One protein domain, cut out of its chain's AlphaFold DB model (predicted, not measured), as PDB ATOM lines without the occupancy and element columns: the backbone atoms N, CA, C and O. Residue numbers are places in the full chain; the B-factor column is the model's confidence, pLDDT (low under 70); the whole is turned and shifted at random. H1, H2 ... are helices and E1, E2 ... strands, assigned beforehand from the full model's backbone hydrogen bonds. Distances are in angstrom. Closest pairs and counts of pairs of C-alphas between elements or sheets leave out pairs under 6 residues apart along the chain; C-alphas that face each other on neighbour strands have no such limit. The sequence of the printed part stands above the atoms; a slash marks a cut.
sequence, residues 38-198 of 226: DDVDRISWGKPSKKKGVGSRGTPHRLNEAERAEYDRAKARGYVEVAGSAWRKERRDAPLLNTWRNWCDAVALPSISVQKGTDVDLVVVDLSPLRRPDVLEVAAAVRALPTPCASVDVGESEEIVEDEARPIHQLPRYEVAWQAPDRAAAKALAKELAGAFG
ATOM      1  N   ASP A  38     191.037 109.635  48.119       94.12
ATOM      2  CA  ASP A  38     192.261 108.829  48.233       94.12
ATOM      3  C   ASP A  38     193.513 109.676  47.974       94.12
ATOM      4  O   ASP A  38     194.477 109.589  48.729       94.12
ATOM      5  N   ASP A  39     193.504 110.552  46.964       94.06
ATOM      6  CA  ASP A  39     194.632 111.454  46.714       94.06
ATOM      7  C   ASP A  39     194.883 112.395  47.892       94.06
ATOM      8  O   ASP A  39     196.035 112.546  48.307       94.06
ATOM      9  N   VAL A  40     193.821 112.985  48.453       95.38
ATOM     10  CA  VAL A  40     193.916 113.869  49.625       95.38
ATOM     11  C   VAL A  40     194.480 113.109  50.826       95.38
ATOM     12  O   VAL A  40     195.435 113.561  51.467       95.38
ATOM     13  N   ASP A  41     193.959 111.913  51.102       95.25
ATOM     14  CA  ASP A  41     194.459 111.087  52.195       95.25
ATOM     15  C   ASP A  41     195.934 110.719  51.964       95.25
ATOM     16  O   ASP A  41     196.749 110.874  52.874       95.25
ATOM     17  N   ARG A  42     196.342 110.348  50.747       95.69
ATOM     18  CA  ARG A  42     197.748 110.057  50.420       95.69
ATOM     19  C   ARG A  42     198.674 111.242  50.688       95.69
ATOM     20  O   ARG A  42     199.655 111.064  51.419       95.69
ATOM     21  N   ILE A  43     198.365 112.436  50.176       94.69
ATOM     22  CA  ILE A  43     199.220 113.617  50.401       94.69
ATOM     23  C   ILE A  43     199.263 114.012  51.876       94.69
ATOM     24  O   ILE A  43     200.308 114.441  52.369       94.69
ATOM     25  N   SER A  44     198.182 113.765  52.619       95.38
ATOM     26  CA  SER A  44     198.145 114.026  54.055       95.38
ATOM     27  C   SER A  44     199.077 113.104  54.858       95.38
ATOM     28  O   SER A  44     199.530 113.466  55.942       95.38
ATOM     29  N   TRP A  45     199.428 111.930  54.319       93.88
ATOM     30  CA  TRP A  45     200.470 111.041  54.853       93.88
ATOM     31  C   TRP A  45     201.883 111.374  54.343       93.88
ATOM     32  O   TRP A  45     202.849 110.738  54.763       93.88
ATOM     33  N   GLY A  46     202.025 112.348  53.440       90.75
ATOM     34  CA  GLY A  46     203.273 112.616  52.719       90.75
ATOM     35  C   GLY A  46     203.561 111.618  51.595       90.75
ATOM     36  O   GLY A  46     204.707 111.493  51.173       90.75
ATOM     37  N   LYS A  47     202.545 110.885  51.123       92.25
ATOM     38  CA  LYS A  47     202.648 110.001  49.957       92.25
ATOM     39  C   LYS A  47     202.290 110.782  48.686       92.25
ATOM     40  O   LYS A  47     201.457 111.684  48.752       92.25
ATOM     41  N   PRO A  48     202.859 110.434  47.521       89.06
ATOM     42  CA  PRO A  48     202.489 111.080  46.264       89.06
ATOM     43  C   PRO A  48     201.018 110.800  45.922       89.06
ATOM     44  O   PRO A  48     200.554 109.668  46.102       89.06
ATOM     45  N   SER A  49     200.291 111.800  45.418       90.56
ATOM     46  CA  SER A  49     198.966 111.606  44.812       90.56
ATOM     47  C   SER A  49     199.082 110.832  43.493       90.56
ATOM     48  O   SER A  49     200.138 110.805  42.864       90.56
ATOM     49  N   LYS A  50     197.994 110.183  43.076       88.06
ATOM     50  CA  LYS A  50     197.849 109.563  41.752       88.06
ATOM     51  C   LYS A  50     197.560 110.627  40.698       88.06
ATOM     52  O   LYS A  50     198.125 110.594  39.611       88.06
ATOM     53  N   LYS A  51     196.700 111.592  41.032       85.94
ATOM     54  CA  LYS A  51     196.395 112.738  40.171       85.94
ATOM     55  C   LYS A  51     197.436 113.850  40.345       85.94
ATOM     56  O   LYS A  51     197.842 114.160  41.468       85.94
ATOM     57  N   LYS A  52     197.852 114.486  39.244       84.19
ATOM     58  CA  LYS A  52     198.704 115.687  39.272       84.19
ATOM     59  C   LYS A  52     197.926 116.882  39.841       84.19
ATOM     60  O   LYS A  52     196.727 117.004  39.614       84.19
ATOM     61  N   GLY A  53     198.614 117.759  40.569       82.56
ATOM     62  CA  GLY A  53     198.033 119.013  41.063       82.56
ATOM     63  C   GLY A  53     197.174 118.888  42.323       82.56
ATOM     64  O   GLY A  53     196.521 119.849  42.686       82.56
ATOM     65  N   VAL A  54     197.164 117.751  43.027       85.38
ATOM     66  CA  VAL A  54     196.425 117.641  44.305       85.38
ATOM     67  C   VAL A  54     197.182 118.301  45.462       85.38
ATOM     68  O   VAL A  54     196.583 118.933  46.325       85.38
ATOM     69  N   GLY A  55     198.511 118.198  45.463       83.69
ATOM     70  CA  GLY A  55     199.378 118.862  46.433       83.69
ATOM     71  C   GLY A  55     200.513 119.623  45.756       83.69
ATOM     72  O   GLY A  55     200.805 119.406  44.579       83.69
ATOM     73  N   SER A  56     201.169 120.486  46.526       84.88
ATOM     74  CA  SER A  56     202.341 121.255  46.105       84.88
ATOM     75  C   SER A  56     203.510 121.028  47.060       84.88
ATOM     76  O   SER A  56     203.319 120.696  48.228       84.88
ATOM     77  N   ARG A  57     204.744 121.221  46.577       83.19
ATOM     78  CA  ARG A  57     205.927 121.287  47.453       83.19
ATOM     79  C   ARG A  57     205.946 122.574  48.289       83.19
ATOM     80  O   ARG A  57     206.512 122.557  49.375       83.19
ATOM     81  N   GLY A  58     205.324 123.648  47.794       86.25
ATOM     82  CA  GLY A  58     205.232 124.944  48.476       86.25
ATOM     83  C   GLY A  58     204.101 125.039  49.504       86.25
ATOM     84  O   GLY A  58     204.134 125.926  50.346       86.25
ATOM     85  N   THR A  59     203.139 124.111  49.478       89.88
ATOM     86  CA  THR A  59     202.005 124.078  50.413       89.88
ATOM     87  C   THR A  59     202.042 122.767  51.200       89.88
ATOM     88  O   THR A  59     201.810 121.696  50.634       89.88
ATOM     89  N   PRO A  60     202.361 122.779  52.503       93.31
ATOM     90  CA  PRO A  60     202.432 121.555  53.279       93.31
ATOM     91  C   PRO A  60     201.039 120.950  53.494       93.31
ATOM     92  O   PRO A  60     200.123 121.608  53.976       93.31
ATOM     93  N   HIS A  61     200.923 119.651  53.214       94.62
ATOM     94  CA  HIS A  61     199.712 118.857  53.479       94.62
ATOM     95  C   HIS A  61     199.952 117.700  54.455       94.62
ATOM     96  O   HIS A  61     199.020 117.142  55.019       94.62
ATOM     97  N   ARG A  62     201.213 117.317  54.693       94.81
ATOM     98  CA  ARG A  62     201.529 116.207  55.599       94.81
ATOM     99  C   ARG A  62     201.175 116.557  57.045       94.81
ATOM    100  O   ARG A  62     201.817 117.447  57.619       94.81
ATOM    101  N   LEU A  63     200.245 115.785  57.603       95.75
ATOM    102  CA  LEU A  63     199.737 115.902  58.966       95.75
ATOM    103  C   LEU A  63     200.598 115.116  59.961       95.75
ATOM    104  O   LEU A  63     201.119 114.041  59.643       95.75
ATOM    105  N   ASN A  64     200.723 115.639  61.177       94.50
ATOM    106  CA  ASN A  64     201.202 114.895  62.337       94.50
ATOM    107  C   ASN A  64     200.064 114.097  63.005       94.50
ATOM    108  O   ASN A  64     198.933 114.080  62.525       94.50
ATOM    109  N   GLU A  65     200.363 113.413  64.109       94.12
ATOM    110  CA  GLU A  65     199.395 112.559  64.808       94.12
ATOM    111  C   GLU A  65     198.186 113.335  65.358       94.12
ATOM    112  O   GLU A  65     197.042 112.928  65.148       94.12
ATOM    113  N   ALA A  66     198.416 114.488  65.991       92.88
ATOM    114  CA  ALA A  66     197.344 115.323  66.530       92.88
ATOM    115  C   ALA A  66     196.444 115.901  65.421       92.88
ATOM    116  O   ALA A  66     195.218 115.860  65.529       92.88
ATOM    117  N   GLU A  67     197.044 116.391  64.332       96.25
ATOM    118  CA  GLU A  67     196.321 116.893  63.157       96.25
ATOM    119  C   GLU A  67     195.538 115.784  62.468       96.25
ATOM    120  O   GLU A  67     194.412 116.007  62.040       96.25
ATOM    121  N   ARG A  68     196.108 114.577  62.379       96.12
ATOM    122  CA  ARG A  68     195.420 113.413  61.820       96.12
ATOM    123  C   ARG A  68     194.167 113.087  62.617       96.12
ATOM    124  O   ARG A  68     193.101 112.956  62.024       96.12
ATOM    125  N   ALA A  69     194.298 112.970  63.937       96.06
ATOM    126  CA  ALA A  69     193.169 112.655  64.803       96.06
ATOM    127  C   ALA A  69     192.051 113.696  64.649       96.06
ATOM    128  O   ALA A  69     190.870 113.355  64.615       96.06
ATOM    129  N   GLU A  70     192.424 114.966  64.510       97.25
ATOM    130  CA  GLU A  70     191.478 116.049  64.285       97.25
ATOM    131  C   GLU A  70     190.848 116.027  62.889       97.25
ATOM    132  O   GLU A  70     189.639 116.204  62.768       97.25
ATOM    133  N   TYR A  71     191.626 115.739  61.849       97.00
ATOM    134  CA  TYR A  71     191.137 115.563  60.482       97.00
ATOM    135  C   TYR A  71     190.137 114.404  60.371       97.00
ATOM    136  O   TYR A  71     189.099 114.536  59.725       97.00
ATOM    137  N   ASP A  72     190.396 113.276  61.035       95.06
ATOM    138  CA  ASP A  72     189.473 112.140  61.029       95.06
ATOM    139  C   ASP A  72     188.166 112.458  61.774       95.06
ATOM    140  O   ASP A  72     187.088 112.116  61.282       95.06
ATOM    141  N   ARG A  73     188.231 113.199  62.891       95.38
ATOM    142  CA  ARG A  73     187.031 113.749  63.550       95.38
ATOM    143  C   ARG A  73     186.290 114.739  62.653       95.38
ATOM    144  O   ARG A  73     185.061 114.703  62.607       95.38
ATOM    145  N   ALA A  74     187.015 115.595  61.934       96.19
ATOM    146  CA  ALA A  74     186.441 116.607  61.053       96.19
ATOM    147  C   ALA A  74     185.599 115.976  59.942       96.19
ATOM    148  O   ALA A  74     184.454 116.376  59.756       96.19
ATOM    149  N   LYS A  75     186.100 114.916  59.297       94.44
ATOM    150  CA  LYS A  75     185.344 114.154  58.286       94.44
ATOM    151  C   LYS A  75     184.028 113.575  58.817       94.44
ATOM    152  O   LYS A  75     183.095 113.398  58.044       94.44
ATOM    153  N   ALA A  76     183.959 113.252  60.110       90.69
ATOM    154  CA  ALA A  76     182.756 112.702  60.732       90.69
ATOM    155  C   ALA A  76     181.747 113.781  61.159       90.69
ATOM    156  O   ALA A  76     180.548 113.521  61.150       90.69
ATOM    157  N   ARG A  77     182.200 114.978  61.553       93.62
ATOM    158  CA  ARG A  77     181.312 116.051  62.049       93.62
ATOM    159  C   ARG A  77     181.047 117.181  61.050       93.62
ATOM    160  O   ARG A  77     180.126 117.956  61.274       93.62
ATOM    161  N   GLY A  78     181.844 117.286  59.986       95.12
ATOM    162  CA  GLY A  78     181.685 118.265  58.906       95.12
ATOM    163  C   GLY A  78     182.413 119.603  59.078       95.12
ATOM    164  O   GLY A  78     182.229 120.501  58.268       95.12
ATOM    165  N   TYR A  79     183.243 119.766  60.107       97.25
ATOM    166  CA  TYR A  79     184.050 120.975  60.328       97.25
ATOM    167  C   TYR A  79     185.343 120.624  61.062       97.25
ATOM    168  O   TYR A  79     185.365 119.628  61.784       97.25
ATOM    169  N   VAL A  80     186.408 121.417  60.934       97.56
ATOM    170  CA  VAL A  80     187.685 121.225  61.658       97.56
ATOM    171  C   VAL A  80     187.792 122.154  62.871       97.56
ATOM    172  O   VAL A  80     187.348 123.291  62.805       97.56
ATOM    173  N   GLU A  81     188.367 121.709  63.989       97.56
ATOM    174  CA  GLU A  81     188.691 122.570  65.132       97.56
ATOM    175  C   GLU A  81     190.204 122.762  65.235       97.56
ATOM    176  O   GLU A  81     190.971 121.799  65.252       97.56
ATOM    177  N   VAL A  82     190.646 124.006  65.378       96.25
ATOM    178  CA  VAL A  82     192.068 124.357  65.486       96.25
ATOM    179  C   VAL A  82     192.294 125.366  66.605       96.25
ATOM    180  O   VAL A  82     191.353 126.003  67.064       96.25
ATOM    181  N   ALA A  83     193.523 125.461  67.111       92.62
ATOM    182  CA  ALA A  83     193.924 126.540  68.013       92.62
ATOM    183  C   ALA A  83     194.496 127.698  67.186       92.62
ATOM    184  O   ALA A  83     195.298 127.454  66.278       92.62
ATOM    185  N   GLY A  84     194.073 128.928  67.485       89.31
ATOM    186  CA  GLY A  84     194.354 130.109  66.668       89.31
ATOM    187  C   GLY A  84     194.052 129.860  65.186       89.31
ATOM    188  O   GLY A  84     193.120 129.133  64.849       89.31
ATOM    189  N   SER A  85     194.913 130.370  64.305       84.50
ATOM    190  CA  SER A  85     194.832 130.175  62.848       84.50
ATOM    191  C   SER A  85     195.329 128.811  62.351       84.50
ATOM    192  O   SER A  85     195.458 128.597  61.148       84.50
ATOM    193  N   ALA A  86     195.675 127.887  63.257       85.94
ATOM    194  CA  ALA A  86     196.405 126.649  62.960       85.94
ATOM    195  C   ALA A  86     197.798 126.841  62.325       85.94
ATOM    196  O   ALA A  86     198.406 125.854  61.896       85.94
ATOM    197  N   TRP A  87     198.307 128.076  62.260       89.44
ATOM    198  CA  TRP A  87     199.619 128.378  61.697       89.44
ATOM    199  C   TRP A  87     200.739 127.710  62.490       89.44
ATOM    200  O   TRP A  87     200.798 127.782  63.719       89.44
ATOM    201  N   ARG A  88     201.673 127.097  61.767       82.56
ATOM    202  CA  ARG A  88     202.844 126.435  62.332       82.56
ATOM    203  C   ARG A  88     204.113 127.051  61.796       82.56
ATOM    204  O   ARG A  88     204.432 126.908  60.616       82.56
ATOM    205  N   LYS A  89     204.875 127.699  62.677       85.69
ATOM    206  CA  LYS A  89     206.119 128.397  62.324       85.69
ATOM    207  C   LYS A  89     207.118 127.475  61.621       85.69
ATOM    208  O   LYS A  89     207.726 127.873  60.633       85.69
ATOM    209  N   GLU A  90     207.249 126.237  62.083       85.75
ATOM    210  CA  GLU A  90     208.158 125.227  61.536       85.75
ATOM    211  C   GLU A  90     207.733 124.695  60.161       85.75
ATOM    212  O   GLU A  90     208.555 124.152  59.425       85.75
ATOM    213  N   ARG A  91     206.456 124.855  59.795       84.12
ATOM    214  CA  ARG A  91     205.925 124.501  58.469       84.12
ATOM    215  C   ARG A  91     205.665 125.723  57.592       84.12
ATOM    216  O   ARG A  91     205.388 125.531  56.413       84.12
ATOM    217  N   ARG A  92     205.775 126.928  58.168       88.06
ATOM    218  CA  ARG A  92     205.423 128.228  57.578       88.06
ATOM    219  C   ARG A  92     204.034 128.228  56.931       88.06
ATOM    220  O   ARG A  92     203.857 128.842  55.889       88.06
ATOM    221  N   ASP A  93     203.099 127.479  57.517       91.00
ATOM    222  CA  ASP A  93     201.724 127.333  57.027       91.00
ATOM    223  C   ASP A  93     200.862 126.539  58.037       91.00
ATOM    224  O   ASP A  93     201.346 126.152  59.105       91.00
ATOM    225  N   ALA A  94     199.611 126.237  57.682       94.00
ATOM    226  CA  ALA A  94     198.635 125.448  58.428       94.00
ATOM    227  C   ALA A  94     198.280 124.123  57.702       94.00
ATOM    228  O   ALA A  94     197.243 124.032  57.032       94.00
ATOM    229  N   PRO A  95     199.083 123.043  57.848       95.38
ATOM    230  CA  PRO A  95     198.888 121.792  57.103       95.38
ATOM    231  C   PRO A  95     197.507 121.154  57.280       95.38
ATOM    232  O   PRO A  95     196.953 120.593  56.330       95.38
ATOM    233  N   LEU A  96     196.944 121.251  58.489       97.00
ATOM    234  CA  LEU A  96     195.605 120.755  58.790       97.00
ATOM    235  C   LEU A  96     194.525 121.493  57.994       97.00
ATOM    236  O   LEU A  96     193.712 120.834  57.351       97.00
ATOM    237  N   LEU A  97     194.549 122.829  57.968       96.44
ATOM    238  CA  LEU A  97     193.584 123.621  57.198       96.44
ATOM    239  C   LEU A  97     193.758 123.396  55.692       96.44
ATOM    240  O   LEU A  97     192.773 123.207  54.985       96.44
ATOM    241  N   ASN A  98     194.997 123.305  55.204       95.94
ATOM    242  CA  ASN A  98     195.280 123.020  53.793       95.94
ATOM    243  C   ASN A  98     194.777 121.637  53.353       95.94
ATOM    244  O   ASN A  98     194.315 121.455  52.225       95.94
ATOM    245  N   THR A  99     194.894 120.634  54.223       97.00
ATOM    246  CA  THR A  99     194.392 119.279  53.951       97.00
ATOM    247  C   THR A  99     192.875 119.223  54.051       97.00
ATOM    248  O   THR A  99     192.232 118.597  53.213       97.00
ATOM    249  N   TRP A 100     192.299 119.905  55.041       97.56
ATOM    250  CA  TRP A 100     190.854 120.005  55.210       97.56
ATOM    251  C   TRP A 100     190.189 120.669  54.002       97.56
ATOM    252  O   TRP A 100     189.274 120.093  53.424       97.56
ATOM    253  N   ARG A 101     190.736 121.794  53.527       96.12
ATOM    254  CA  ARG A 101     190.279 122.481  52.312       96.12
ATOM    255  C   ARG A 101     190.327 121.579  51.072       96.12
ATOM    256  O   ARG A 101     189.375 121.545  50.301       96.12
ATOM    257  N   ASN A 102     191.391 120.785  50.912       95.25
ATOM    258  CA  ASN A 102     191.485 119.772  49.850       95.25
ATOM    259  C   ASN A 102     190.418 118.679  49.964       95.25
ATOM    260  O   ASN A 102     189.863 118.246  48.955       95.25
ATOM    261  N   TRP A 103     190.138 118.208  51.179       96.19
ATOM    262  CA  TRP A 103     189.100 117.207  51.399       96.19
ATOM    263  C   TRP A 103     187.715 117.766  51.064       96.19
ATOM    264  O   TRP A 103     186.961 117.116  50.344       96.19
ATOM    265  N   CYS A 104     187.427 118.987  51.510       95.75
ATOM    266  CA  CYS A 104     186.228 119.749  51.176       95.75
ATOM    267  C   CYS A 104     186.051 119.905  49.658       95.75
ATOM    268  O   CYS A 104     184.978 119.617  49.132       95.75
ATOM    269  N   ASP A 105     187.121 120.227  48.924       94.12
ATOM    270  CA  ASP A 105     187.099 120.295  47.457       94.12
ATOM    271  C   ASP A 105     186.826 118.930  46.804       94.12
ATOM    272  O   ASP A 105     186.046 118.838  45.854       94.12
ATOM    273  N   ALA A 106     187.392 117.846  47.349       92.81
ATOM    274  CA  ALA A 106     187.136 116.477  46.890       92.81
ATOM    275  C   ALA A 106     185.673 116.043  47.079       92.81
ATOM    276  O   ALA A 106     185.173 115.198  46.332       92.81
ATOM    277  N   VAL A 107     184.993 116.573  48.099       91.56
ATOM    278  CA  VAL A 107     183.577 116.282  48.378       91.56
ATOM    279  C   VAL A 107     182.620 117.351  47.864       91.56
ATOM    280  O   VAL A 107     181.415 117.141  47.949       91.56
ATOM    281  N   ALA A 108     183.156 118.424  47.279       91.50
ATOM    282  CA  ALA A 108     182.412 119.557  46.756       91.50
ATOM    283  C   ALA A 108     181.558 120.267  47.822       91.50
ATOM    284  O   ALA A 108     180.407 120.608  47.572       91.50
ATOM    285  N   LEU A 109     182.127 120.470  49.013       91.88
ATOM    286  CA  LEU A 109     181.477 121.144  50.140       91.88
ATOM    287  C   LEU A 109     182.363 122.269  50.680       91.88
ATOM    288  O   LEU A 109     183.582 122.116  50.633       91.88
ATOM    289  N   PRO A 110     181.805 123.350  51.256       94.31
ATOM    290  CA  PRO A 110     182.595 124.413  51.872       94.31
ATOM    291  C   PRO A 110     183.506 123.901  52.989       94.31
ATOM    292  O   PRO A 110     183.194 122.930  53.686       94.31
ATOM    293  N   SER A 111     184.632 124.577  53.196       96.38
ATOM    294  CA  SER A 111     185.543 124.286  54.301       96.38
ATOM    295  C   SER A 111     185.150 125.084  55.534       96.38
ATOM    296  O   SER A 111     185.349 126.290  55.583       96.38
ATOM    297  N   ILE A 112     184.636 124.397  56.555       96.94
ATOM    298  CA  ILE A 112     184.250 125.006  57.833       96.94
ATOM    299  C   ILE A 112     185.349 124.755  58.865       96.94
ATOM    300  O   ILE A 112     185.774 123.608  59.050       96.94
ATOM    301  N   SER A 113     185.781 125.798  59.573       97.38
ATOM    302  CA  SER A 113     186.718 125.692  60.692       97.38
ATOM    303  C   SER A 113     186.259 126.485  61.913       97.38
ATOM    304  O   SER A 113     185.728 127.583  61.787       97.38
ATOM    305  N   VAL A 114     186.484 125.925  63.099       97.31
ATOM    306  CA  VAL A 114     186.390 126.625  64.382       97.31
ATOM    307  C   VAL A 114     187.811 126.915  64.849       97.31
ATOM    308  O   VAL A 114     188.553 125.996  65.211       97.31
ATOM    309  N   GLN A 115     188.193 128.185  64.822       95.94
ATOM    310  CA  GLN A 115     189.496 128.680  65.247       95.94
ATOM    311  C   GLN A 115     189.397 129.166  66.688       95.94
ATOM    312  O   GLN A 115     188.776 130.186  66.973       95.94
ATOM    313  N   LYS A 116     189.977 128.398  67.610       95.06
ATOM    314  CA  LYS A 116     189.901 128.658  69.048       95.06
ATOM    315  C   LYS A 116     190.968 129.666  69.446       95.06
ATOM    316  O   LYS A 116     192.145 129.295  69.502       95.06
ATOM    317  N   GLY A 117     190.577 130.910  69.681       90.56
ATOM    318  CA  GLY A 117     191.476 131.940  70.186       90.56
ATOM    319  C   GLY A 117     191.598 131.905  71.707       90.56
ATOM    320  O   GLY A 117     190.983 131.081  72.392       90.56
ATOM    321  N   THR A 118     192.429 132.808  72.225       86.50
ATOM    322  CA  THR A 118     192.548 133.052  73.668       86.50
ATOM    323  C   THR A 118     191.299 133.758  74.186       86.50
ATOM    324  O   THR A 118     190.690 133.288  75.140       86.50
ATOM    325  N   ASP A 119     190.896 134.828  73.498       86.88
ATOM    326  CA  ASP A 119     189.781 135.686  73.916       86.88
ATOM    327  C   ASP A 119     188.502 135.397  73.126       86.88
ATOM    328  O   ASP A 119     187.395 135.498  73.648       86.88
ATOM    329  N   VAL A 120     188.657 135.030  71.852       89.88
ATOM    330  CA  VAL A 120     187.558 134.909  70.896       89.88
ATOM    331  C   VAL A 120     187.720 133.654  70.054       89.88
ATOM    332  O   VAL A 120     188.794 133.396  69.510       89.88
ATOM    333  N   ASP A 121     186.634 132.902  69.896       94.81
ATOM    334  CA  ASP A 121     186.559 131.814  68.926       94.81
ATOM    335  C   ASP A 121     185.939 132.334  67.616       94.81
ATOM    336  O   ASP A 121     184.900 133.000  67.628       94.81
ATOM    337  N   LEU A 122     186.557 132.001  66.480       95.38
ATOM    338  CA  LEU A 122     186.031 132.309  65.150       95.38
ATOM    339  C   LEU A 122     185.458 131.054  64.494       95.38
ATOM    340  O   LEU A 122     186.060 129.980  64.549       95.38
ATOM    341  N   VAL A 123     184.328 131.202  63.813       96.06
ATOM    342  CA  VAL A 123     183.826 130.219  62.849       96.06
ATOM    343  C   VAL A 123     184.108 130.766  61.461       96.06
ATOM    344  O   VAL A 123     183.564 131.805  61.114       96.06
ATOM    345  N   VAL A 124     184.952 130.088  60.686       95.31
ATOM    346  CA  VAL A 124     185.360 130.503  59.335       95.31
ATOM    347  C   VAL A 124     184.853 129.491  58.316       95.31
ATOM    348  O   VAL A 124     185.064 128.285  58.481       95.31
ATOM    349  N   VAL A 125     184.211 129.980  57.261       95.06
ATOM    350  CA  VAL A 125     183.713 129.205  56.124       95.06
ATOM    351  C   VAL A 125     184.422 129.681  54.867       95.06
ATOM    352  O   VAL A 125     184.207 130.804  54.435       95.06
ATOM    353  N   ASP A 126     185.230 128.816  54.263       94.50
ATOM    354  CA  ASP A 126     185.811 129.034  52.938       94.50
ATOM    355  C   ASP A 126     184.937 128.360  51.873       94.50
ATOM    356  O   ASP A 126     184.735 127.137  51.889       94.50
ATOM    357  N   LEU A 127     184.420 129.170  50.951       92.56
ATOM    358  CA  LEU A 127     183.513 128.764  49.880       92.56
ATOM    359  C   LEU A 127     184.237 128.356  48.592       92.56
ATOM    360  O   LEU A 127     183.619 127.758  47.713       92.56
ATOM    361  N   SER A 128     185.549 128.583  48.484       90.69
ATOM    362  CA  SER A 128     186.329 128.193  47.301       90.69
ATOM    363  C   SER A 128     186.233 126.708  46.909       90.69
ATOM    364  O   SER A 128     186.254 126.428  45.706       90.69
ATOM    365  N   PRO A 129     186.030 125.731  47.825       92.75
ATOM    366  CA  PRO A 129     185.774 124.346  47.436       92.75
ATOM    367  C   PRO A 129     184.508 124.145  46.594       92.75
ATOM    368  O   PRO A 129     184.380 123.118  45.930       92.75
ATOM    369  N   LEU A 130     183.559 125.086  46.596       89.50
ATOM    370  CA  LEU A 130     182.379 125.004  45.734       89.50
ATOM    371  C   LEU A 130     182.745 125.163  44.252       89.50
ATOM    372  O   LEU A 130     182.077 124.539  43.423       89.50
ATOM    373  N   ARG A 131     183.845 125.880  43.946       87.88
ATOM    374  CA  ARG A 131     184.314 126.232  42.590       87.88
ATOM    375  C   ARG A 131     183.186 126.849  41.768       87.88
ATOM    376  O   ARG A 131     182.694 126.212  40.845       87.88
ATOM    377  N   ARG A 132     182.676 127.989  42.229       81.38
ATOM    378  CA  ARG A 132     181.505 128.656  41.662       81.38
ATOM    379  C   ARG A 132     181.888 130.048  41.148       81.38
ATOM    380  O   ARG A 132     182.532 130.776  41.902       81.38
ATOM    381  N   PRO A 133     181.420 130.454  39.955       79.44
ATOM    382  CA  PRO A 133     181.679 131.793  39.438       79.44
ATOM    383  C   PRO A 133     180.906 132.865  40.219       79.44
ATOM    384  O   PRO A 133     181.371 133.989  40.352       79.44
ATOM    385  N   ASP A 134     179.761 132.507  40.802       81.50
ATOM    386  CA  ASP A 134     178.922 133.365  41.646       81.50
ATOM    387  C   ASP A 134     179.277 133.259  43.144       81.50
ATOM    388  O   ASP A 134     178.461 133.545  44.018       81.50
ATOM    389  N   VAL A 135     180.503 132.836  43.478       82.38
ATOM    390  CA  VAL A 135     180.924 132.600  44.871       82.38
ATOM    391  C   VAL A 135     180.806 133.838  45.765       82.38
ATOM    392  O   VAL A 135     180.539 133.684  46.953       82.38
ATOM    393  N   LEU A 136     180.948 135.047  45.216       83.75
ATOM    394  CA  LEU A 136     180.785 136.291  45.975       83.75
ATOM    395  C   LEU A 136     179.320 136.536  46.375       83.75
ATOM    396  O   LEU A 136     179.050 136.933  47.507       83.75
ATOM    397  N   GLU A 137     178.362 136.219  45.500       83.69
ATOM    398  CA  GLU A 137     176.930 136.284  45.828       83.69
ATOM    399  C   GLU A 137     176.572 135.243  46.894       83.69
ATOM    400  O   GLU A 137     175.867 135.536  47.864       83.69
ATOM    401  N   VAL A 138     177.132 134.035  46.766       83.44
ATOM    402  CA  VAL A 138     176.989 132.983  47.777       83.44
ATOM    403  C   VAL A 138     177.611 133.423  49.108       83.44
ATOM    404  O   VAL A 138     177.011 133.191  50.154       83.44
ATOM    405  N   ALA A 139     178.769 134.090  49.097       86.12
ATOM    406  CA  ALA A 139     179.419 134.614  50.298       86.12
ATOM    407  C   ALA A 139     178.560 135.670  51.000       86.12
ATOM    408  O   ALA A 139     178.364 135.580  52.213       86.12
ATOM    409  N   ALA A 140     177.977 136.605  50.247       84.06
ATOM    410  CA  ALA A 140     177.057 137.603  50.784       84.06
ATOM    411  C   ALA A 140     175.815 136.950  51.419       84.06
ATOM    412  O   ALA A 140     175.446 137.284  52.547       84.06
ATOM    413  N   ALA A 141     175.214 135.963  50.745       84.19
ATOM    414  CA  ALA A 141     174.075 135.216  51.277       84.19
ATOM    415  C   ALA A 141     174.436 134.429  52.548       84.19
ATOM    416  O   ALA A 141     173.669 134.416  53.511       84.19
ATOM    417  N   VAL A 142     175.618 133.804  52.572       85.25
ATOM    418  CA  VAL A 142     176.142 133.082  53.737       85.25
ATOM    419  C   VAL A 142     176.384 134.045  54.900       85.25
ATOM    420  O   VAL A 142     175.940 133.754  56.004       85.25
ATOM    421  N   ARG A 143     177.005 135.207  54.672       86.69
ATOM    422  CA  ARG A 143     177.236 136.241  55.698       86.69
ATOM    423  C   ARG A 143     175.934 136.758  56.314       86.69
ATOM    424  O   ARG A 143     175.897 136.997  57.518       86.69
ATOM    425  N   ALA A 144     174.880 136.887  55.509       84.06
ATOM    426  CA  ALA A 144     173.565 137.369  55.931       84.06
ATOM    427  C   ALA A 144     172.724 136.333  56.703       84.06
ATOM    428  O   ALA A 144     171.601 136.635  57.118       84.06
ATOM    429  N   LEU A 145     173.230 135.111  56.900       82.75
ATOM    430  CA  LEU A 145     172.522 134.084  57.654       82.75
ATOM    431  C   LEU A 145     172.241 134.545  59.097       82.75
ATOM    432  O   LEU A 145     173.141 135.047  59.770       82.75
ATOM    433  N   PRO A 146     171.016 134.346  59.617       82.44
ATOM    434  CA  PRO A 146     170.669 134.780  60.962       82.44
ATOM    435  C   PRO A 146     171.413 133.929  61.995       82.44
ATOM    436  O   PRO A 146     171.153 132.740  62.140       82.44
ATOM    437  N   THR A 147     172.333 134.529  62.743       84.44
ATOM    438  CA  THR A 147     173.142 133.833  63.751       84.44
ATOM    439  C   THR A 147     173.362 134.724  64.973       84.44
ATOM    440  O   THR A 147     173.428 135.944  64.832       84.44
ATOM    441  N   PRO A 148     173.491 134.155  66.188       77.81
ATOM    442  CA  PRO A 148     173.887 134.920  67.371       77.81
ATOM    443  C   PRO A 148     175.371 135.333  67.365       77.81
ATOM    444  O   PRO A 148     175.821 135.973  68.313       77.81
ATOM    445  N   CYS A 149     176.149 134.926  66.357       85.94
ATOM    446  CA  CYS A 149     177.563 135.277  66.228       85.94
ATOM    447  C   CYS A 149     177.722 136.554  65.388       85.94
ATOM    448  O   CYS A 149     177.038 136.727  64.383       85.94
ATOM    449  N   ALA A 150     178.637 137.441  65.774       83.00
ATOM    450  CA  ALA A 150     178.871 138.682  65.041       83.00
ATOM    451  C   ALA A 150     179.685 138.390  63.775       83.00
ATOM    452  O   ALA A 150     180.755 137.795  63.874       83.00
ATOM    453  N   SER A 151     179.198 138.778  62.594       82.06
ATOM    454  CA  SER A 151     179.982 138.667  61.358       82.06
ATOM    455  C   SER A 151     181.227 139.543  61.446       82.06
ATOM    456  O   SER A 151     181.156 140.664  61.948       82.06
ATOM    457  N   VAL A 152     182.345 139.046  60.933       84.06
ATOM    458  CA  VAL A 152     183.601 139.794  60.854       84.06
ATOM    459  C   VAL A 152     184.152 139.732  59.439       84.06
ATOM    460  O   VAL A 152     184.034 138.707  58.759       84.06
ATOM    461  N   ASP A 153     184.769 140.828  59.009       75.50
ATOM    462  CA  ASP A 153     185.472 140.878  57.736       75.50
ATOM    463  C   ASP A 153     186.788 140.113  57.873       75.50
ATOM    464  O   ASP A 153     187.707 140.503  58.596       75.50
ATOM    465  N   VAL A 154     186.860 138.973  57.197       66.56
ATOM    466  CA  VAL A 154     188.110 138.251  56.959       66.56
ATOM    467  C   VAL A 154     188.502 138.627  55.550       66.56
ATOM    468  O   VAL A 154     187.654 138.494  54.676       66.56
ATOM    469  N   GLY A 155     189.724 139.133  55.348       58.69
ATOM    470  CA  GLY A 155     190.171 139.704  54.074       58.69
ATOM    471  C   GLY A 155     189.622 138.942  52.868       58.69
ATOM    472  O   GLY A 155     190.049 137.819  52.594       58.69
ATOM    473  N   GLU A 156     188.633 139.537  52.201       57.19
ATOM    474  CA  GLU A 156     188.013 138.943  51.030       57.19
ATOM    475  C   GLU A 156     189.008 139.042  49.885       57.19
ATOM    476  O   GLU A 156     189.597 140.094  49.638       57.19
ATOM    477  N   SER A 157     189.230 137.935  49.182       61.56
ATOM    478  CA  SER A 157     189.910 138.047  47.905       61.56
ATOM    479  C   SER A 157     188.913 138.589  46.888       61.56
ATOM    480  O   SER A 157     187.970 137.898  46.510       61.56
ATOM    481  N   GLU A 158     189.136 139.827  46.455       62.25
ATOM    482  CA  GLU A 158     188.419 140.438  45.328       62.25
ATOM    483  C   GLU A 158     188.858 139.837  43.976       62.25
ATOM    484  O   GLU A 158     188.252 140.101  42.939       62.25
ATOM    485  N   GLU A 159     189.909 139.005  43.970       65.12
ATOM    486  CA  GLU A 159     190.416 138.339  42.774       65.12
ATOM    487  C   GLU A 159     189.529 137.140  42.418       65.12
ATOM    488  O   GLU A 159     189.621 136.064  43.010       65.12
ATOM    489  N   ILE A 160     188.688 137.312  41.402       64.25
ATOM    490  CA  ILE A 160     187.971 136.201  40.781       64.25
ATOM    491  C   ILE A 160     188.930 135.517  39.806       64.25
ATOM    492  O   ILE A 160     189.229 136.031  38.730       64.25
ATOM    493  N   VAL A 161     189.427 134.338  40.176       64.31
ATOM    494  CA  VAL A 161     190.233 133.523  39.258       64.31
ATOM    495  C   VAL A 161     189.311 132.838  38.251       64.31
ATOM    496  O   VAL A 161     188.599 131.901  38.601       64.31
ATOM    497  N   GLU A 162     189.379 133.272  36.990       62.09
ATOM    498  CA  GLU A 162     188.616 132.700  35.865       62.09
ATOM    499  C   GLU A 162     188.938 131.213  35.621       62.09
ATOM    500  O   GLU A 162     188.104 130.443  35.143       62.09
ATOM    501  N   ASP A 163     190.151 130.781  35.982       67.88
ATOM    502  CA  ASP A 163     190.599 129.396  35.851       67.88
ATOM    503  C   ASP A 163     190.290 128.574  37.113       67.88
ATOM    504  O   ASP A 163     191.166 128.202  37.905       67.88
ATOM    505  N   GLU A 164     189.012 128.232  37.276       69.44
ATOM    506  CA  GLU A 164     188.539 127.307  38.310       69.44
ATOM    507  C   GLU A 164     189.092 125.878  38.143       69.44
ATOM    508  O   GLU A 164     188.783 125.011  38.965       69.44
ATOM    509  N   ALA A 165     189.899 125.581  37.112       77.44
ATOM    510  CA  ALA A 165     190.556 124.286  36.944       77.44
ATOM    511  C   ALA A 165     191.857 124.152  37.742       77.44
ATOM    512  O   ALA A 165     192.379 123.037  37.891       77.44
ATOM    513  N   ARG A 166     192.357 125.251  38.319       86.62
ATOM    514  CA  ARG A 166     193.551 125.222  39.164       86.62
ATOM    515  C   ARG A 166     193.351 124.355  40.413       86.62
ATOM    516  O   ARG A 166     192.238 124.215  40.940       86.62
ATOM    517  N   PRO A 167     194.433 123.761  40.940       89.75
ATOM    518  CA  PRO A 167     194.422 123.152  42.261       89.75
ATOM    519  C   PRO A 167     193.841 124.074  43.332       89.75
ATOM    520  O   PRO A 167     194.146 125.261  43.348       89.75
ATOM    521  N   ILE A 168     193.082 123.527  44.286       91.56
ATOM    522  CA  ILE A 168     192.420 124.338  45.324       91.56
ATOM    523  C   ILE A 168     193.406 125.189  46.137       91.56
ATOM    524  O   ILE A 168     193.080 126.295  46.535       91.56
ATOM    525  N   HIS A 169     194.644 124.726  46.338       89.38
ATOM    526  CA  HIS A 169     195.677 125.481  47.055       89.38
ATOM    527  C   HIS A 169     196.219 126.697  46.281       89.38
ATOM    528  O   HIS A 169     196.958 127.484  46.859       89.38
ATOM    529  N   GLN A 170     195.876 126.839  44.998       89.56
ATOM    530  CA  GLN A 170     196.178 128.010  44.169       89.56
ATOM    531  C   GLN A 170     194.955 128.909  43.971       89.56
ATOM    532  O   GLN A 170     195.087 129.979  43.388       89.56
ATOM    533  N   LEU A 171     193.772 128.467  44.409       88.62
ATOM    534  CA  LEU A 171     192.575 129.291  44.351       88.62
ATOM    535  C   LEU A 171     192.547 130.252  45.544       88.62
ATOM    536  O   LEU A 171     192.911 129.834  46.660       88.62
ATOM    537  N   PRO A 172     192.052 131.484  45.347       88.44
ATOM    538  CA  PRO A 172     191.738 132.390  46.433       88.44
ATOM    539  C   PRO A 172     190.797 131.757  47.451       88.44
ATOM    540  O   PRO A 172     190.045 130.824  47.149       88.44
ATOM    541  N   ARG A 173     190.879 132.238  48.686       88.56
ATOM    542  CA  ARG A 173     189.966 131.854  49.758       88.56
ATOM    543  C   ARG A 173     188.813 132.846  49.759       88.56
ATOM    544  O   ARG A 173     189.044 134.044  49.875       88.56
ATOM    545  N   TYR A 174     187.596 132.333  49.641       89.12
ATOM    546  CA  TYR A 174     186.381 133.138  49.743       89.12
ATOM    547  C   TYR A 174     185.805 132.885  51.130       89.12
ATOM    548  O   TYR A 174     184.979 131.987  51.315       89.12
ATOM    549  N   GLU A 175     186.373 133.577  52.118       91.69
ATOM    550  CA  GLU A 175     186.121 133.335  53.535       91.69
ATOM    551  C   GLU A 175     185.046 134.270  54.093       91.69
ATOM    552  O   GLU A 175     185.122 135.488  53.987       91.69
ATOM    553  N   VAL A 176     184.060 133.674  54.755       92.56
ATOM    554  CA  VAL A 176     183.123 134.370  55.640       92.56
ATOM    555  C   VAL A 176     183.419 133.909  57.057       92.56
ATOM    556  O   VAL A 176     183.606 132.709  57.280       92.56
ATOM    557  N   ALA A 177     183.445 134.822  58.027       93.94
ATOM    558  CA  ALA A 177     183.565 134.415  59.416       93.94
ATOM    559  C   ALA A 177     182.650 135.154  60.372       93.94
ATOM    560  O   ALA A 177     182.173 136.259  60.119       93.94
ATOM    561  N   TRP A 178     182.469 134.504  61.516       94.62
ATOM    562  CA  TRP A 178     181.782 135.057  62.660       94.62
ATOM    563  C   TRP A 178     182.610 134.884  63.920       94.62
ATOM    564  O   TRP A 178     183.162 133.814  64.185       94.62
ATOM    565  N   GLN A 179     182.618 135.931  64.729       94.81
ATOM    566  CA  GLN A 179     183.032 135.905  66.114       94.81
ATOM    567  C   GLN A 179     181.911 135.315  66.967       94.81
ATOM    568  O   GLN A 179     180.805 135.856  67.053       94.81
ATOM    569  N   ALA A 180     182.205 134.189  67.610       92.81
ATOM    570  CA  ALA A 180     181.286 133.564  68.541       92.81
ATOM    571  C   ALA A 180     181.431 134.180  69.943       92.81
ATOM    572  O   ALA A 180     182.554 134.451  70.376       92.81
ATOM    573  N   PRO A 181     180.325 134.356  70.689       90.81
ATOM    574  CA  PRO A 181     180.378 134.857  72.065       90.81
ATOM    575  C   PRO A 181     181.053 133.871  73.026       90.81
ATOM    576  O   PRO A 181     181.628 134.275  74.031       90.81
ATOM    577  N   ASP A 182     180.978 132.573  72.727       92.19
ATOM    578  CA  ASP A 182     181.655 131.520  73.469       92.19
ATOM    579  C   ASP A 182     181.906 130.285  72.583       92.19
ATOM    580  O   ASP A 182     181.417 130.156  71.454       92.19
ATOM    581  N   ARG A 183     182.671 129.333  73.123       93.06
ATOM    582  CA  ARG A 183     183.041 128.092  72.430       93.06
ATOM    583  C   ARG A 183     181.854 127.189  72.108       93.06
ATOM    584  O   ARG A 183     181.912 126.420  71.145       93.06
ATOM    585  N   ALA A 184     180.805 127.223  72.926       93.31
ATOM    586  CA  ALA A 184     179.616 126.418  72.691       93.31
ATOM    587  C   ALA A 184     178.831 126.973  71.495       93.31
ATOM    588  O   ALA A 184     178.441 126.196  70.623       93.31
ATOM    589  N   ALA A 185     178.691 128.297  71.401       91.94
ATOM    590  CA  ALA A 185     178.097 128.992  70.268       91.94
ATOM    591  C   ALA A 185     178.892 128.755  68.975       91.94
ATOM    592  O   ALA A 185     178.294 128.412  67.956       91.94
ATOM    593  N   ALA A 186     180.230 128.816  69.027       94.69
ATOM    594  CA  ALA A 186     181.081 128.529  67.867       94.69
ATOM    595  C   ALA A 186     180.833 127.117  67.308       94.69
ATOM    596  O   ALA A 186     180.625 126.924  66.109       94.69
ATOM    597  N   LYS A 187     180.809 126.109  68.190       94.81
ATOM    598  CA  LYS A 187     180.547 124.713  67.805       94.81
ATOM    599  C   LYS A 187     179.114 124.500  67.325       94.81
ATOM    600  O   LYS A 187     178.909 123.711  66.405       94.81
ATOM    601  N   ALA A 188     178.138 125.169  67.938       92.69
ATOM    602  CA  ALA A 188     176.740 125.093  67.525       92.69
ATOM    603  C   ALA A 188     176.560 125.628  66.098       92.69
ATOM    604  O   ALA A 188     176.033 124.906  65.255       92.69
ATOM    605  N   LEU A 189     177.099 126.819  65.810       92.69
ATOM    606  CA  LEU A 189     177.062 127.414  64.474       92.69
ATOM    607  C   LEU A 189     177.779 126.532  63.444       92.69
ATOM    608  O   LEU A 189     177.214 126.220  62.400       92.69
ATOM    609  N   ALA A 190     178.992 126.056  63.745       94.62
ATOM    610  CA  ALA A 190     179.733 125.185  62.832       94.62
ATOM    611  C   ALA A 190     178.991 123.870  62.530       94.62
ATOM    612  O   ALA A 190     179.005 123.396  61.395       94.62
ATOM    613  N   LYS A 191     178.317 123.287  63.530       93.31
ATOM    614  CA  LYS A 191     177.499 122.081  63.361       93.31
ATOM    615  C   LYS A 191     176.265 122.344  62.497       93.31
ATOM    616  O   LYS A 191     175.915 121.498  61.676       93.31
ATOM    617  N   GLU A 192     175.609 123.481  62.686       89.69
ATOM    618  CA  GLU A 192     174.442 123.875  61.899       89.69
ATOM    619  C   GLU A 192     174.811 124.126  60.433       89.69
ATOM    620  O   GLU A 192     174.205 123.532  59.542       89.69
ATOM    621  N   LEU A 193     175.888 124.879  60.191       90.88
ATOM    622  CA  LEU A 193     176.459 125.086  58.858       90.88
ATOM    623  C   LEU A 193     176.851 123.757  58.202       90.88
ATOM    624  O   LEU A 193     176.515 123.515  57.047       90.88
ATOM    625  N   ALA A 194     177.511 122.856  58.937       91.56
ATOM    626  CA  ALA A 194     177.860 121.531  58.427       91.56
ATOM    627  C   ALA A 194     176.615 120.725  58.015       91.56
ATOM    628  O   ALA A 194     176.610 120.090  56.959       91.56
ATOM    629  N   GLY A 195     175.551 120.772  58.822       86.81
ATOM    630  CA  GLY A 195     174.271 120.146  58.497       86.81
ATOM    631  C   GLY A 195     173.653 120.721  57.224       86.81
ATOM    632  O   GLY A 195     173.284 119.963  56.328       86.81
ATOM    633  N   ALA A 196     173.602 122.045  57.116       83.62
ATOM    634  CA  ALA A 196     172.997 122.740  55.987       83.62
ATOM    635  C   ALA A 196     173.753 122.585  54.669       83.62
ATOM    636  O   ALA A 196     173.137 122.355  53.632       83.62
ATOM    637  N   PHE A 197     175.083 122.646  54.705       86.00
ATOM    638  CA  PHE A 197     175.898 122.380  53.524       86.00
ATOM    639  C   PHE A 197     175.896 120.898  53.134       86.00
ATOM    640  O   PHE A 197     176.417 120.544  52.084       86.00
ATOM    641  N   GLY A 198     175.321 120.008  53.946       87.19
ATOM    642  CA  GLY A 198     175.251 118.594  53.609       87.19
ATOM    643  C   GLY A 198     176.575 117.860  53.814       87.19
ATOM    644  O   GLY A 198     176.810 116.834  53.176       87.19
TER     645      GLY A 198
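Overview. This is residues 38 to 198 of the 226 residues of the protein "Hypothetical protein" of Pelagomonas calceolata (UniProt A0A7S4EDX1). A twisted five-stranded sheet is sandwiched between helices: H5 and H4 cover one face, H3 packs on the other, and H1 packs on H3 farther from the sheet. H2 packs beside edge strand E1 and on one part of H3, while the long loop of residues 153 to 174 joins E4 to E5. The printed part has 161 residues with five named helices and five named strands, in the order H1, H2, E1, H3, E2, E3, H4, E4, E5, H5; the class is mixed, helices and strands. The sheet runs E1, E2, E3, E5, E4 and is mixed. The whole is compact, with a radius of gyration of the C-alphas of 15.0 A and spans of 43 by 36 by 29 A.

Along the chain. The sheet holds E1, residues 80 to 83; E2, residues 111 to 116, 16.0 A; E3, residues 121 to 126, 16.2 A; E5, residues 175 to 180, 15.8 A; and E4, residues 150 to 152. C-alpha 111 stands at (185.543, 124.286, 54.301). The helices are H5, residues 183 to 196, 20.0 A; H2, residues 65 to 77, 18.6 A; H3, residues 95 to 107, 18.5 A; H4, residues 135 to 143, 12.0 A; and H1, residues 38 to 44, 9.8 A. H1 begins at C-alpha 38 (192.261, 108.829, 48.233), and H5 ends at C-alpha 196 (172.997, 122.740, 55.987).

Arrangement. E1 and E2 are parallel, with N 82 and O 114 2.9 A apart, within hydrogen-bond range. The hairpin E2 and E3 is antiparallel, with N 113 and O 124 at 2.8 A. E3 and E5 are antiparallel, with N 125 and O 176 at 2.8 A, and so is the hairpin E4 and E5, with N 152 and O 177 at 2.9 A. H5 is over E2 and E3 at a height over the sheet of 8.7 A; its closest C-alphas to E3 are those of Ala 186 and Val 123, 6.0 A. H4, on the same face, is over E5 at 9.2 A. H3, on the opposite face, is over E2 at 8.4 A. E1, H3, E2 form a strand-helix-strand unit, two parallel neighbour strands with a helix between, with a right-handed crossover; E3, H4, E4 form a split one, with E5 between its strands, also right-handed. H1 touches H3 at a shallow tilt of 8 degrees, opposite ways, closest at the C-alphas of Val 40 and Trp 103, 6.1 A. H2 only grazes the sheet, and its residues 67 to 71 alone touch H3, closest at Glu 67 and Leu 96, C-alphas 5.9 A apart. H4 and H5 are apart. Every O i to N i+4 pair is within range in H1, H3, H4 and H5, and 8 of 9 in H2.

Size, cuts and confidence. The C-alphas of Lys 50 and Pro 148, the two farthest apart, are 43.3 A apart. The printed part has no cut. The links H1 to H2, E1 to H3 and E4 to E5 are long. Mean pLDDT of the printed part is 88.8; residues 154 to 164 are under 70.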